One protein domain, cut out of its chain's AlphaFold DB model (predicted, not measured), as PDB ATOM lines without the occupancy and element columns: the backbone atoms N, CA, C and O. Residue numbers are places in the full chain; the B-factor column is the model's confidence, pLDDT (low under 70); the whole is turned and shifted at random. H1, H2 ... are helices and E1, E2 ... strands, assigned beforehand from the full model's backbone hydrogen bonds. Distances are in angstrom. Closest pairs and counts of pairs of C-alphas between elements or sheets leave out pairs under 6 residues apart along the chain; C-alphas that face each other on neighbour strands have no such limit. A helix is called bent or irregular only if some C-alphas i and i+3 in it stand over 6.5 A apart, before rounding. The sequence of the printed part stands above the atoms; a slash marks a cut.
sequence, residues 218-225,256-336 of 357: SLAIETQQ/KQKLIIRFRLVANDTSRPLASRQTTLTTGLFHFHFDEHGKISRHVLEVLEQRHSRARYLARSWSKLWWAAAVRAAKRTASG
ATOM      1  N   SER A 218     171.773-101.438 196.247       34.81
ATOM      2  CA  SER A 218     171.899-102.784 195.679       34.81
ATOM      3  C   SER A 218     170.744-103.044 194.712       34.81
ATOM      4  O   SER A 218     169.566-102.907 195.059       34.81
ATOM      5  N   LEU A 219     171.094-103.369 193.469       37.12
ATOM      6  CA  LEU A 219     170.164-103.668 192.388       37.12
ATOM      7  C   LEU A 219     170.300-105.150 192.035       37.12
ATOM      8  O   LEU A 219     171.347-105.573 191.557       37.12
ATOM      9  N   ALA A 220     169.227-105.915 192.230       35.44
ATOM     10  CA  ALA A 220     169.116-107.272 191.715       35.44
ATOM     11  C   ALA A 220     168.249-107.237 190.446       35.44
ATOM     12  O   ALA A 220     167.075-106.850 190.484       35.44
ATOM     13  N   ILE A 221     168.840-107.593 189.306       33.16
ATOM     14  CA  ILE A 221     168.150-107.653 188.010       33.16
ATOM     15  C   ILE A 221     167.871-109.123 187.704       33.16
ATOM     16  O   ILE A 221     168.801-109.918 187.626       33.16
ATOM     17  N   GLU A 222     166.597-109.477 187.534       35.56
ATOM     18  CA  GLU A 222     166.165-110.827 187.163       35.56
ATOM     19  C   GLU A 222     165.584-110.776 185.746       35.56
ATOM     20  O   GLU A 222     164.449-110.350 185.521       35.56
ATOM     21  N   THR A 223     166.374-111.180 184.756       32.25
ATOM     22  CA  THR A 223     165.948-111.125 183.355       32.25
ATOM     23  C   THR A 223     165.184-112.396 182.995       32.25
ATOM     24  O   THR A 223     165.781-113.452 182.823       32.25
ATOM     25  N   GLN A 224     163.863-112.299 182.834       34.38
ATOM     26  CA  GLN A 224     163.054-113.356 182.221       34.38
ATOM     27  C   GLN A 224     162.731-112.972 180.776       34.38
ATOM     28  O   GLN A 224     161.965-112.042 180.532       34.38
ATOM     29  N   GLN A 225     163.306-113.680 179.801       37.78
ATOM     30  CA  GLN A 225     162.921-113.531 178.398       37.78
ATOM     31  C   GLN A 225     161.619-114.297 178.141       37.78
ATOM     32  O   GLN A 225     161.619-115.502 177.911       37.78
ATOM     33  N   LYS A 256     160.386-109.897 166.892       60.66
ATOM     34  CA  LYS A 256     160.680-109.622 168.306       60.66
ATOM     35  C   LYS A 256     160.439-108.197 168.801       60.66
ATOM     36  O   LYS A 256     161.322-107.672 169.463       60.66
ATOM     37  N   GLN A 257     159.308-107.551 168.521       84.75
ATOM     38  CA  GLN A 257     159.090-106.122 168.820       84.75
ATOM     39  C   GLN A 257     159.020-105.759 170.316       84.75
ATOM     40  O   GLN A 257     158.817-104.587 170.635       84.75
ATOM     41  N   LYS A 258     159.148-106.712 171.252       92.25
ATOM     42  CA  LYS A 258     158.971-106.456 172.689       92.25
ATOM     43  C   LYS A 258     159.935-107.262 173.569       92.25
ATOM     44  O   LYS A 258     160.024-108.476 173.429       92.25
ATOM     45  N   LEU A 259     160.577-106.590 174.526       92.00
ATOM     46  CA  LEU A 259     161.353-107.173 175.628       92.00
ATOM     47  C   LEU A 259     160.705-106.782 176.956       92.00
ATOM     48  O   LEU A 259     160.385-105.616 177.174       92.00
ATOM     49  N   ILE A 260     160.527-107.748 177.851       91.56
ATOM     50  CA  ILE A 260     160.021-107.515 179.205       91.56
ATOM     51  C   ILE A 260     161.125-107.899 180.187       91.56
ATOM     52  O   ILE A 260     161.654-109.001 180.106       91.56
ATOM     53  N   ILE A 261     161.485-106.995 181.097       93.50
ATOM     54  CA  ILE A 261     162.492-107.234 182.139       93.50
ATOM     55  C   ILE A 261     161.834-107.066 183.497       93.50
ATOM     56  O   ILE A 261     161.299-105.998 183.797       93.50
ATOM     57  N   ARG A 262     161.909-108.093 184.341       91.88
ATOM     58  CA  ARG A 262     161.519-107.983 185.744       91.88
ATOM     59  C   ARG A 262     162.676-107.396 186.542       91.88
ATOM     60  O   ARG A 262     163.832-107.752 186.354       91.88
ATOM     61  N   PHE A 263     162.381-106.471 187.442       91.31
ATOM     62  CA  PHE A 263     163.402-105.906 188.318       91.31
ATOM     63  C   PHE A 263     162.958-105.930 189.772       91.31
ATOM     64  O   PHE A 263     161.767-105.841 190.094       91.31
ATOM     65  N   ARG A 264     163.956-106.005 190.654       90.38
ATOM     66  CA  ARG A 264     163.799-105.912 192.098       90.38
ATOM     67  C   ARG A 264     164.808-104.903 192.647       90.38
ATOM     68  O   ARG A 264     166.010-105.136 192.684       90.38
ATOM     69  N   LEU A 265     164.299-103.756 193.073       88.38
ATOM     70  CA  LEU A 265     165.066-102.667 193.670       88.38
ATOM     71  C   LEU A 265     164.976-102.745 195.194       88.38
ATOM     72  O   LEU A 265     163.878-102.711 195.759       88.38
ATOM     73  N   VAL A 266     166.133-102.803 195.855       89.00
ATOM     74  CA  VAL A 266     166.258-102.669 197.308       89.00
ATOM     75  C   VAL A 266     166.905-101.318 197.594       89.00
ATOM     76  O   VAL A 266     168.091-101.114 197.341       89.00
ATOM     77  N   ALA A 267     166.123-100.370 198.105       86.94
ATOM     78  CA  ALA A 267     166.620 -99.045 198.458       86.94
ATOM     79  C   ALA A 267     166.561 -98.840 199.973       86.94
ATOM     80  O   ALA A 267     165.495 -98.937 200.587       86.94
ATOM     81  N   ASN A 268     167.710 -98.517 200.565       86.06
ATOM     82  CA  ASN A 268     167.826 -98.203 201.984       86.06
ATOM     83  C   ASN A 268     167.636 -96.699 202.185       86.06
ATOM     84  O   ASN A 268     168.386 -95.913 201.608       86.06
ATOM     85  N   ASP A 269     166.682 -96.289 203.025       82.38
ATOM     86  CA  ASP A 269     166.458 -94.867 203.304       82.38
ATOM     87  C   ASP A 269     167.613 -94.290 204.145       82.38
ATOM     88  O   ASP A 269     167.627 -94.415 205.365       82.38
ATOM     89  N   THR A 270     168.615 -93.693 203.494       82.62
ATOM     90  CA  THR A 270     169.765 -93.038 204.149       82.62
ATOM     91  C   THR A 270     169.381 -91.776 204.911       82.62
ATOM     92  O   THR A 270     170.165 -91.322 205.738       82.62
ATOM     93  N   SER A 271     168.192 -91.209 204.669       84.06
ATOM     94  CA  SER A 271     167.766 -89.977 205.342       84.06
ATOM     95  C   SER A 271     167.413 -90.187 206.817       84.06
ATOM     96  O   SER A 271     167.216 -89.218 207.547       84.06
ATOM     97  N   ARG A 272     167.332 -91.444 207.268       79.94
ATOM     98  CA  ARG A 272     166.977 -91.807 208.640       79.94
ATOM     99  C   ARG A 272     168.179 -92.361 209.414       79.94
ATOM    100  O   ARG A 272     169.007 -93.054 208.822       79.94
ATOM    101  N   PRO A 273     168.252 -92.127 210.741       88.19
ATOM    102  CA  PRO A 273     169.246 -92.755 211.611       88.19
ATOM    103  C   PRO A 273     169.271 -94.274 211.434       88.19
ATOM    104  O   PRO A 273     168.214 -94.878 211.237       88.19
ATOM    105  N   LEU A 274     170.451 -94.889 211.574       84.94
ATOM    106  CA  LEU A 274     170.682 -96.317 211.306       84.94
ATOM    107  C   LEU A 274     169.674 -97.236 212.023       84.94
ATOM    108  O   LEU A 274     169.150 -98.163 211.413       84.94
ATOM    109  N   ALA A 275     169.318 -96.910 213.269       85.19
ATOM    110  CA  ALA A 275     168.340 -97.647 214.078       85.19
ATOM    111  C   ALA A 275     166.891 -97.605 213.540       85.19
ATOM    112  O   ALA A 275     166.040 -98.370 213.980       85.19
ATOM    113  N   SER A 276     166.595 -96.710 212.598       86.25
ATOM    114  CA  SER A 276     165.265 -96.493 212.009       86.25
ATOM    115  C   SER A 276     165.256 -96.632 210.483       86.25
ATOM    116  O   SER A 276     164.297 -96.222 209.815       86.25
ATOM    117  N   ARG A 277     166.337 -97.185 209.918       85.12
ATOM    118  CA  ARG A 277     166.509 -97.349 208.478       85.12
ATOM    119  C   ARG A 277     165.505 -98.379 207.975       85.12
ATOM    120  O   ARG A 277     165.540 -99.543 208.362       85.12
ATOM    121  N   GLN A 278     164.588 -97.942 207.123       84.06
ATOM    122  CA  GLN A 278     163.646 -98.843 206.470       84.06
ATOM    123  C   GLN A 278     164.221 -99.247 205.117       84.06
ATOM    124  O   GLN A 278     164.637 -98.397 204.322       84.06
ATOM    125  N   THR A 279     164.263-100.553 204.872       84.81
ATOM    126  CA  THR A 279     164.588-101.102 203.562       84.81
ATOM    127  C   THR A 279     163.310-101.107 202.736       84.81
ATOM    128  O   THR A 279     162.302-101.727 203.075       84.81
ATOM    129  N   THR A 280     163.312-100.329 201.662       86.12
ATOM    130  CA  THR A 280     162.182-100.270 200.744       86.12
ATOM    131  C   THR A 280     162.434-101.250 199.613       86.12
ATOM    132  O   THR A 280     163.420-101.140 198.884       86.12
ATOM    133  N   LEU A 281     161.549-102.239 199.495       88.19
ATOM    134  CA  LEU A 281     161.559-103.177 198.386       88.19
ATOM    135  C   LEU A 281     160.566-102.714 197.326       88.19
ATOM    136  O   LEU A 281     159.398-102.464 197.633       88.19
ATOM    137  N   THR A 282     161.038-102.612 196.089       89.62
ATOM    138  CA  THR A 282     160.214-102.272 194.929       89.62
ATOM    139  C   THR A 282     160.426-103.320 193.854       89.62
ATOM    140  O   THR A 282     161.560-103.560 193.446       89.62
ATOM    141  N   THR A 283     159.352-103.934 193.379       92.56
ATOM    142  CA  THR A 283     159.394-104.851 192.235       92.56
ATOM    143  C   THR A 283     158.584-104.274 191.088       92.56
ATOM    144  O   THR A 283     157.590-103.574 191.296       92.56
ATOM    145  N   GLY A 284     159.011-104.547 189.862       94.19
ATOM    146  CA  GLY A 284     158.293-104.088 188.683       94.19
ATOM    147  C   GLY A 284     158.768-104.736 187.395       94.19
ATOM    148  O   GLY A 284     159.613-105.633 187.406       94.19
ATOM    149  N   LEU A 285     158.197-104.262 186.293       94.88
ATOM    150  CA  LEU A 285     158.485-104.679 184.930       94.88
ATOM    151  C   LEU A 285     158.894-103.466 184.090       94.88
ATOM    152  O   LEU A 285     158.259-102.411 184.142       94.88
ATOM    153  N   PHE A 286     159.937-103.628 183.286       94.19
ATOM    154  CA  PHE A 286     160.234-102.756 182.158       94.19
ATOM    155  C   PHE A 286     159.760-103.430 180.879       94.19
ATOM    156  O   PHE A 286     160.191-104.535 180.572       94.19
ATOM    157  N   HIS A 287     158.894-102.767 180.122       94.62
ATOM    158  CA  HIS A 287     158.508-103.192 178.781       94.62
ATOM    159  C   HIS A 287     159.233-102.299 177.788       94.62
ATOM    160  O   HIS A 287     158.954-101.105 177.727       94.62
ATOM    161  N   PHE A 288     160.133-102.864 177.000       94.56
ATOM    162  CA  PHE A 288     160.762-102.193 175.875       94.56
ATOM    163  C   PHE A 288     160.095-102.658 174.596       94.56
ATOM    164  O   PHE A 288     159.890-103.852 174.402       94.56
ATOM    165  N   HIS A 289     159.763-101.712 173.732       93.31
ATOM    166  CA  HIS A 289     159.393-101.974 172.356       93.31
ATOM    167  C   HIS A 289     160.520-101.514 171.453       93.31
ATOM    168  O   HIS A 289     161.110-100.459 171.702       93.31
ATOM    169  N   PHE A 290     160.789-102.291 170.413       93.06
ATOM    170  CA  PHE A 290     161.798-101.970 169.416       93.06
ATOM    171  C   PHE A 290     161.131-101.650 168.082       93.06
ATOM    172  O   PHE A 290     160.080-102.208 167.765       93.06
ATOM    173  N   ASP A 291     161.708-100.713 167.337       92.56
ATOM    174  CA  ASP A 291     161.362-100.493 165.936       92.56
ATOM    175  C   ASP A 291     161.990-101.570 165.031       92.56
ATOM    176  O   ASP A 291     162.706-102.465 165.488       92.56
ATOM    177  N   GLU A 292     161.720-101.478 163.730       93.50
ATOM    178  CA  GLU A 292     162.259-102.387 162.709       93.50
ATOM    179  C   GLU A 292     163.795-102.351 162.617       93.50
ATOM    180  O   GLU A 292     164.415-103.291 162.126       93.50
ATOM    181  N   HIS A 293     164.426-101.294 163.133       91.00
ATOM    182  CA  HIS A 293     165.876-101.127 163.172       91.00
ATOM    183  C   HIS A 293     166.497-101.594 164.498       91.00
ATOM    184  O   HIS A 293     167.691-101.384 164.726       91.00
ATOM    185  N   GLY A 294     165.708-102.195 165.396       88.38
ATOM    186  CA  GLY A 294     166.172-102.641 166.707       88.38
ATOM    187  C   GLY A 294     166.450-101.502 167.695       88.38
ATOM    188  O   GLY A 294     167.094-101.733 168.720       88.38
ATOM    189  N   LYS A 295     165.987-100.273 167.434       88.31
ATOM    190  CA  LYS A 295     166.065 -99.158 168.391       88.31
ATOM    191  C   LYS A 295     164.855 -99.179 169.308       88.31
ATOM    192  O   LYS A 295     163.752 -99.511 168.893       88.31
ATOM    193  N   ILE A 296     165.043 -98.776 170.564       92.44
ATOM    194  CA  ILE A 296     163.937 -98.703 171.522       92.44
ATOM    195  C   ILE A 296     162.979 -97.582 171.093       92.44
ATOM    196  O   ILE A 296     163.309 -96.404 171.214       92.44
ATOM    197  N   SER A 297     161.788 -97.946 170.623       94.06
ATOM    198  CA  SER A 297     160.743 -97.013 170.189       94.06
ATOM    199  C   SER A 297     159.863 -96.555 171.353       94.06
ATOM    200  O   SER A 297     159.425 -95.406 171.406       94.06
ATOM    201  N   ARG A 298     159.627 -97.437 172.331       93.19
ATOM    202  CA  ARG A 298     158.817 -97.147 173.521       93.19
ATOM    203  C   ARG A 298     159.341 -97.920 174.719       93.19
ATOM    204  O   ARG A 298     159.688 -99.088 174.598       93.19
ATOM    205  N   HIS A 299     159.337 -97.294 175.891       94.81
ATOM    206  CA  HIS A 299     159.532 -97.999 177.153       94.81
ATOM    207  C   HIS A 299     158.381 -97.701 178.119       94.81
ATOM    208  O   HIS A 299     157.884 -96.575 178.180       94.81
ATOM    209  N   VAL A 300     157.933 -98.714 178.855       94.69
ATOM    210  CA  VAL A 300     156.915 -98.592 179.905       94.69
ATOM    211  C   VAL A 300     157.468 -99.211 181.178       94.69
ATOM    212  O   VAL A 300     157.991-100.319 181.152       94.69
ATOM    213  N   LEU A 301     157.355 -98.480 182.284       94.81
ATOM    214  CA  LEU A 301     157.719 -98.950 183.612       94.81
ATOM    215  C   LEU A 301     156.446 -99.228 184.410       94.81
ATOM    216  O   LEU A 301     155.705 -98.299 184.742       94.81
ATOM    217  N   GLU A 302     156.224-100.492 184.745       93.56
ATOM    218  CA  GLU A 302     155.130-100.937 185.598       93.56
ATOM    219  C   GLU A 302     155.680-101.327 186.972       93.56
ATOM    220  O   GLU A 302     156.578-102.154 187.085       93.56
ATOM    221  N   VAL A 303     155.177-100.706 188.039       93.31
ATOM    222  CA  VAL A 303     155.579-101.030 189.416       93.31
ATOM    223  C   VAL A 303     154.529-101.976 189.990       93.31
ATOM    224  O   VAL A 303     153.384-101.565 190.152       93.31
ATOM    225  N   LEU A 304     154.918-103.221 190.278       87.44
ATOM    226  CA  LEU A 304     154.002-104.297 190.678       87.44
ATOM    227  C   LEU A 304     153.748-104.321 192.187       87.44
ATOM    228  O   LEU A 304     152.602-104.393 192.619       87.44
ATOM    229  N   GLU A 305     154.800-104.236 193.003       82.69
ATOM    230  CA  GLU A 305     154.662-104.206 194.460       82.69
ATOM    231  C   GLU A 305     155.287-102.932 195.013       82.69
ATOM    232  O   GLU A 305     156.469-102.632 194.809       82.69
ATOM    233  N   GLN A 306     154.466-102.171 195.734       69.75
ATOM    234  CA  GLN A 306     154.869-100.919 196.338       69.75
ATOM    235  C   GLN A 306     154.571-100.943 197.832       69.75
ATOM    236  O   GLN A 306     153.446-100.690 198.255       69.75
ATOM    237  N   ARG A 307     155.602-101.170 198.649       70.75
ATOM    238  CA  ARG A 307     155.452-101.073 200.108       70.75
ATOM    239  C   ARG A 307     155.513 -99.637 200.635       70.75
ATOM    240  O   ARG A 307     155.050 -99.388 201.740       70.75
ATOM    241  N   HIS A 308     155.991 -98.670 199.839       69.56
ATOM    242  CA  HIS A 308     156.092 -97.261 200.253       69.56
ATOM    243  C   HIS A 308     155.894 -96.249 199.114       69.56
ATOM    244  O   HIS A 308     156.354 -96.446 197.991       69.56
ATOM    245  N   SER A 309     155.270 -95.103 199.408       67.50
ATOM    246  CA  SER A 309     154.984 -94.027 198.439       67.50
ATOM    247  C   SER A 309     156.238 -93.462 197.747       67.50
ATOM    248  O   SER A 309     156.190 -93.191 196.546       67.50
ATOM    249  N   ARG A 310     157.380 -93.377 198.449       69.19
ATOM    250  CA  ARG A 310     158.680 -92.927 197.897       69.19
ATOM    251  C   ARG A 310     159.218 -93.815 196.767       69.19
ATOM    252  O   ARG A 310     159.861 -93.301 195.856       69.19
ATOM    253  N   ALA A 311     158.905 -95.111 196.767       66.81
ATOM    254  CA  ALA A 311     159.376 -96.047 195.744       66.81
ATOM    255  C   ALA A 311     158.924 -95.667 194.322       66.81
ATOM    256  O   ALA A 311     159.700 -95.785 193.378       66.81
ATOM    257  N   ARG A 312     157.701 -95.132 194.162       68.31
ATOM    258  CA  ARG A 312     157.186 -94.671 192.857       68.31
ATOM    259  C   ARG A 312     158.023 -93.536 192.277       68.31
ATOM    260  O   ARG A 312     158.267 -93.503 191.074       68.31
ATOM    261  N   TYR A 313     158.436 -92.601 193.130       79.12
ATOM    262  CA  TYR A 313     159.277 -91.484 192.716       79.12
ATOM    263  C   TYR A 313     160.651 -91.986 192.276       79.12
ATOM    264  O   TYR A 313     161.098 -91.648 191.183       79.12
ATOM    265  N   LEU A 314     161.271 -92.861 193.074       75.50
ATOM    266  CA  LEU A 314     162.569 -93.448 192.744       75.50
ATOM    267  C   LEU A 314     162.513 -94.233 191.432       75.50
ATOM    268  O   LEU A 314     163.312 -93.957 190.548       75.50
ATOM    269  N   ALA A 315     161.536 -95.119 191.244       72.12
ATOM    270  CA  ALA A 315     161.421 -95.912 190.021       72.12
ATOM    271  C   ALA A 315     161.270 -95.027 188.762       72.12
ATOM    272  O   ALA A 315     161.937 -95.251 187.752       72.12
ATOM    273  N   ARG A 316     160.469 -93.951 188.833       79.50
ATOM    274  CA  ARG A 316     160.335 -92.976 187.733       79.50
ATOM    275  C   ARG A 316     161.630 -92.209 187.469       79.50
ATOM    276  O   ARG A 316     161.998 -92.028 186.309       79.50
ATOM    277  N   SER A 317     162.312 -91.761 188.519       81.00
ATOM    278  CA  SER A 317     163.604 -91.075 188.402       81.00
ATOM    279  C   SER A 317     164.669 -91.991 187.794       81.00
ATOM    280  O   SER A 317     165.407 -91.565 186.909       81.00
ATOM    281  N   TRP A 318     164.681 -93.265 188.184       78.19
ATOM    282  CA  TRP A 318     165.549 -94.296 187.619       78.19
ATOM    283  C   TRP A 318     165.276 -94.539 186.134       78.19
ATOM    284  O   TRP A 318     166.216 -94.533 185.345       78.19
ATOM    285  N   SER A 319     164.008 -94.660 185.725       76.12
ATOM    286  CA  SER A 319     163.641 -94.809 184.306       76.12
ATOM    287  C   SER A 319     164.153 -93.644 183.456       76.12
ATOM    288  O   SER A 319     164.699 -93.852 182.375       76.12
ATOM    289  N   LYS A 320     164.019 -92.407 183.956       81.50
ATOM    290  CA  LYS A 320     164.522 -91.208 183.268       81.50
ATOM    291  C   LYS A 320     166.046 -91.201 183.171       81.50
ATOM    292  O   LYS A 320     166.582 -90.878 182.114       81.50
ATOM    293  N   LEU A 321     166.735 -91.552 184.259       80.31
ATOM    294  CA  LEU A 321     168.194 -91.584 184.300       80.31
ATOM    295  C   LEU A 321     168.753 -92.639 183.339       80.31
ATOM    296  O   LEU A 321     169.664 -92.340 182.570       80.31
ATOM    297  N   TRP A 322     168.159 -93.832 183.341       82.12
ATOM    298  CA  TRP A 322     168.521 -94.920 182.440       82.12
ATOM    299  C   TRP A 322     168.304 -94.532 180.974       82.12
ATOM    300  O   TRP A 322     169.219 -94.665 180.165       82.12
ATOM    301  N   TRP A 323     167.151 -93.940 180.640       76.81
ATOM    302  CA  TRP A 323     166.887 -93.452 179.283       76.81
ATOM    303  C   TRP A 323     167.898 -92.387 178.844       76.81
ATOM    304  O   TRP A 323     168.449 -92.452 177.748       76.81
ATOM    305  N   ALA A 324     168.207 -91.423 179.716       77.50
ATOM    306  CA  ALA A 324     169.192 -90.387 179.421       77.50
ATOM    307  C   ALA A 324     170.613 -90.949 179.242       77.50
ATOM    308  O   ALA A 324     171.403 -90.375 178.487       77.50
ATOM    309  N   ALA A 325     170.959 -92.034 179.940       75.12
ATOM    310  CA  ALA A 325     172.222 -92.743 179.760       75.12
ATOM    311  C   ALA A 325     172.248 -93.494 178.419       75.12
ATOM    312  O   ALA A 325     173.195 -93.323 177.652       75.12
ATOM    313  N   ALA A 326     171.176 -94.221 178.087       73.69
ATOM    314  CA  ALA A 326     171.034 -94.936 176.819       73.69
ATOM    315  C   ALA A 326     171.117 -93.987 175.607       73.69
ATOM    316  O   ALA A 326     171.872 -94.238 174.669       73.69
ATOM    317  N   VAL A 327     170.426 -92.840 175.653       75.56
ATOM    318  CA  VAL A 327     170.489 -91.815 174.593       75.56
ATOM    319  C   VAL A 327     171.896 -91.220 174.467       75.56
ATOM    320  O   VAL A 327     172.383 -91.011 173.355       75.56
ATOM    321  N   ARG A 328     172.586 -90.963 175.588       77.12
ATOM    322  CA  ARG A 328     173.974 -90.471 175.564       77.12
ATOM    323  C   ARG A 328     174.935 -91.496 174.961       77.12
ATOM    324  O   ARG A 328     175.781 -91.105 174.160       77.12
ATOM    325  N   ALA A 329     174.786 -92.777 175.293       71.00
ATOM    326  CA  ALA A 329     175.573 -93.858 174.701       71.00
ATOM    327  C   ALA A 329     175.325 -93.974 173.185       71.00
ATOM    328  O   ALA A 329     176.272 -94.019 172.399       71.00
ATOM    329  N   ALA A 330     174.063 -93.896 172.749       70.06
ATOM    330  CA  ALA A 330     173.708 -93.886 171.330       70.06
ATOM    331  C   ALA A 330     174.299 -92.673 170.581       70.06
ATOM    332  O   ALA A 330     174.800 -92.807 169.469       70.06
ATOM    333  N   LYS A 331     174.325 -91.484 171.198       75.31
ATOM    334  CA  LYS A 331     174.922 -90.291 170.572       75.31
ATOM    335  C   LYS A 331     176.446 -90.401 170.421       75.31
ATOM    336  O   LYS A 331     176.980 -89.939 169.419       75.31
ATOM    337  N   ARG A 332     177.138 -91.019 171.388       71.75
ATOM    338  CA  ARG A 332     178.594 -91.260 171.319       71.75
ATOM    339  C   ARG A 332     178.972 -92.225 170.194       71.75
ATOM    340  O   ARG A 332     179.992 -92.022 169.550       71.75
ATOM    341  N   THR A 333     178.147 -93.240 169.936       66.81
ATOM    342  CA  THR A 333     178.390 -94.189 168.832       66.81
ATOM    343  C   THR A 333     178.125 -93.567 167.457       66.81
ATOM    344  O   THR A 333     178.793 -93.915 166.489       66.81
ATOM    345  N   ALA A 334     177.226 -92.579 167.361       68.38
ATOM    346  CA  ALA A 334     176.959 -91.858 166.115       68.38
ATOM    347  C   ALA A 334     178.065 -90.858 165.708       68.38
ATOM    348  O   ALA A 334     178.177 -90.526 164.532       68.38
ATOM    349  N   SER A 335     178.902 -90.377 166.639       76.88
ATOM    350  CA  SER A 335     179.916 -89.343 166.364       76.88
ATOM    351  C   SER A 335     181.227 -89.865 165.745       76.88
ATOM    352  O   SER A 335     182.260 -89.215 165.865       76.88
ATOM    353  N   GLY A 336     181.218 -91.034 165.095       58.16
ATOM    354  CA  GLY A 336     182.314 -91.468 164.218       58.16
ATOM    355  C   GLY A 336     183.591 -91.985 164.896       58.16
ATOM    356  O   GLY A 336     184.573 -92.240 164.202       58.16
TER     357      GLY A 336
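What this domain is: This is residues 218 to 225 and 256 to 336 of the 357 residues of an uncharacterized protein of Protomyces lactucae-debilis (UniProt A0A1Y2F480). A long, twisted sheet of four strands has one long helix, H1, running slantwise over one face, while the other face is bare. The loop residues 271 to 276 and the tail residues 331 to 336, of which 331 to 334 belong to H1, stick out at opposite ends. The printed part has 89 residues, with four named strands, then one named helix; the sheet order is E1, E2, E3, E4, all antiparallel, and the class is mixed. The whole is loose, with a radius of gyration of the C-alphas of 15.7 A, and spans 51 by 28 by 19 A.

How they stand to each other: Edge strand E1, residues 218 to 222, is the antiparallel neighbour of E2, residues 258 to 268, at 154 degrees, with N 220 and O 264 3.3 A apart. E2 and E3, residues 279 to 290, form a hairpin at 161 degrees, with N 263 and O 284 2.9 A apart. E3 and edge strand E4, residues 296 to 306, form another at 155 degrees, with N 287 and O 300 2.8 A apart. E2, E3 and E4 make a meander, each strand the antiparallel neighbour of the one before. H1, residues 309 to 334, is on the sheet at a height of 6.2 A, over E3 and slantwise to it at 41 degrees on the local plane; these are two layers, a helix on one face of a sheet. The closest C-alphas of E4 and H1, Leu 301 and Ser 319, are 7.3 A apart. In H1, 21 of 22 O i to N i+4 pairs are within hydrogen-bond range.

Where its parts are: E1 begins at C-alpha 218 (171.899, -102.784, 195.679) and is 13.0 A long. E2 measures 31.7 A, E3 34.3 A and E4 26.5 A. H1, 39.1 A long, ends at C-alpha 334 (176.959, -91.858, 166.115); it is neither bent nor irregular, but only just: C-alphas 309 and 312 are 6.0 A apart.

The domain as a whole: The two C-alphas farthest apart, those of Ala 275 and Gly 336, are 52.1 A apart. Residues 226 to 255 are not printed, and C-alphas 225 and 256 are 11.1 A apart across this cut. Of the links printed whole, none is long. The mean pLDDT of the printed part is 78.9, and 18 residues are under 70, among them 218 to 225 and 308 to 312.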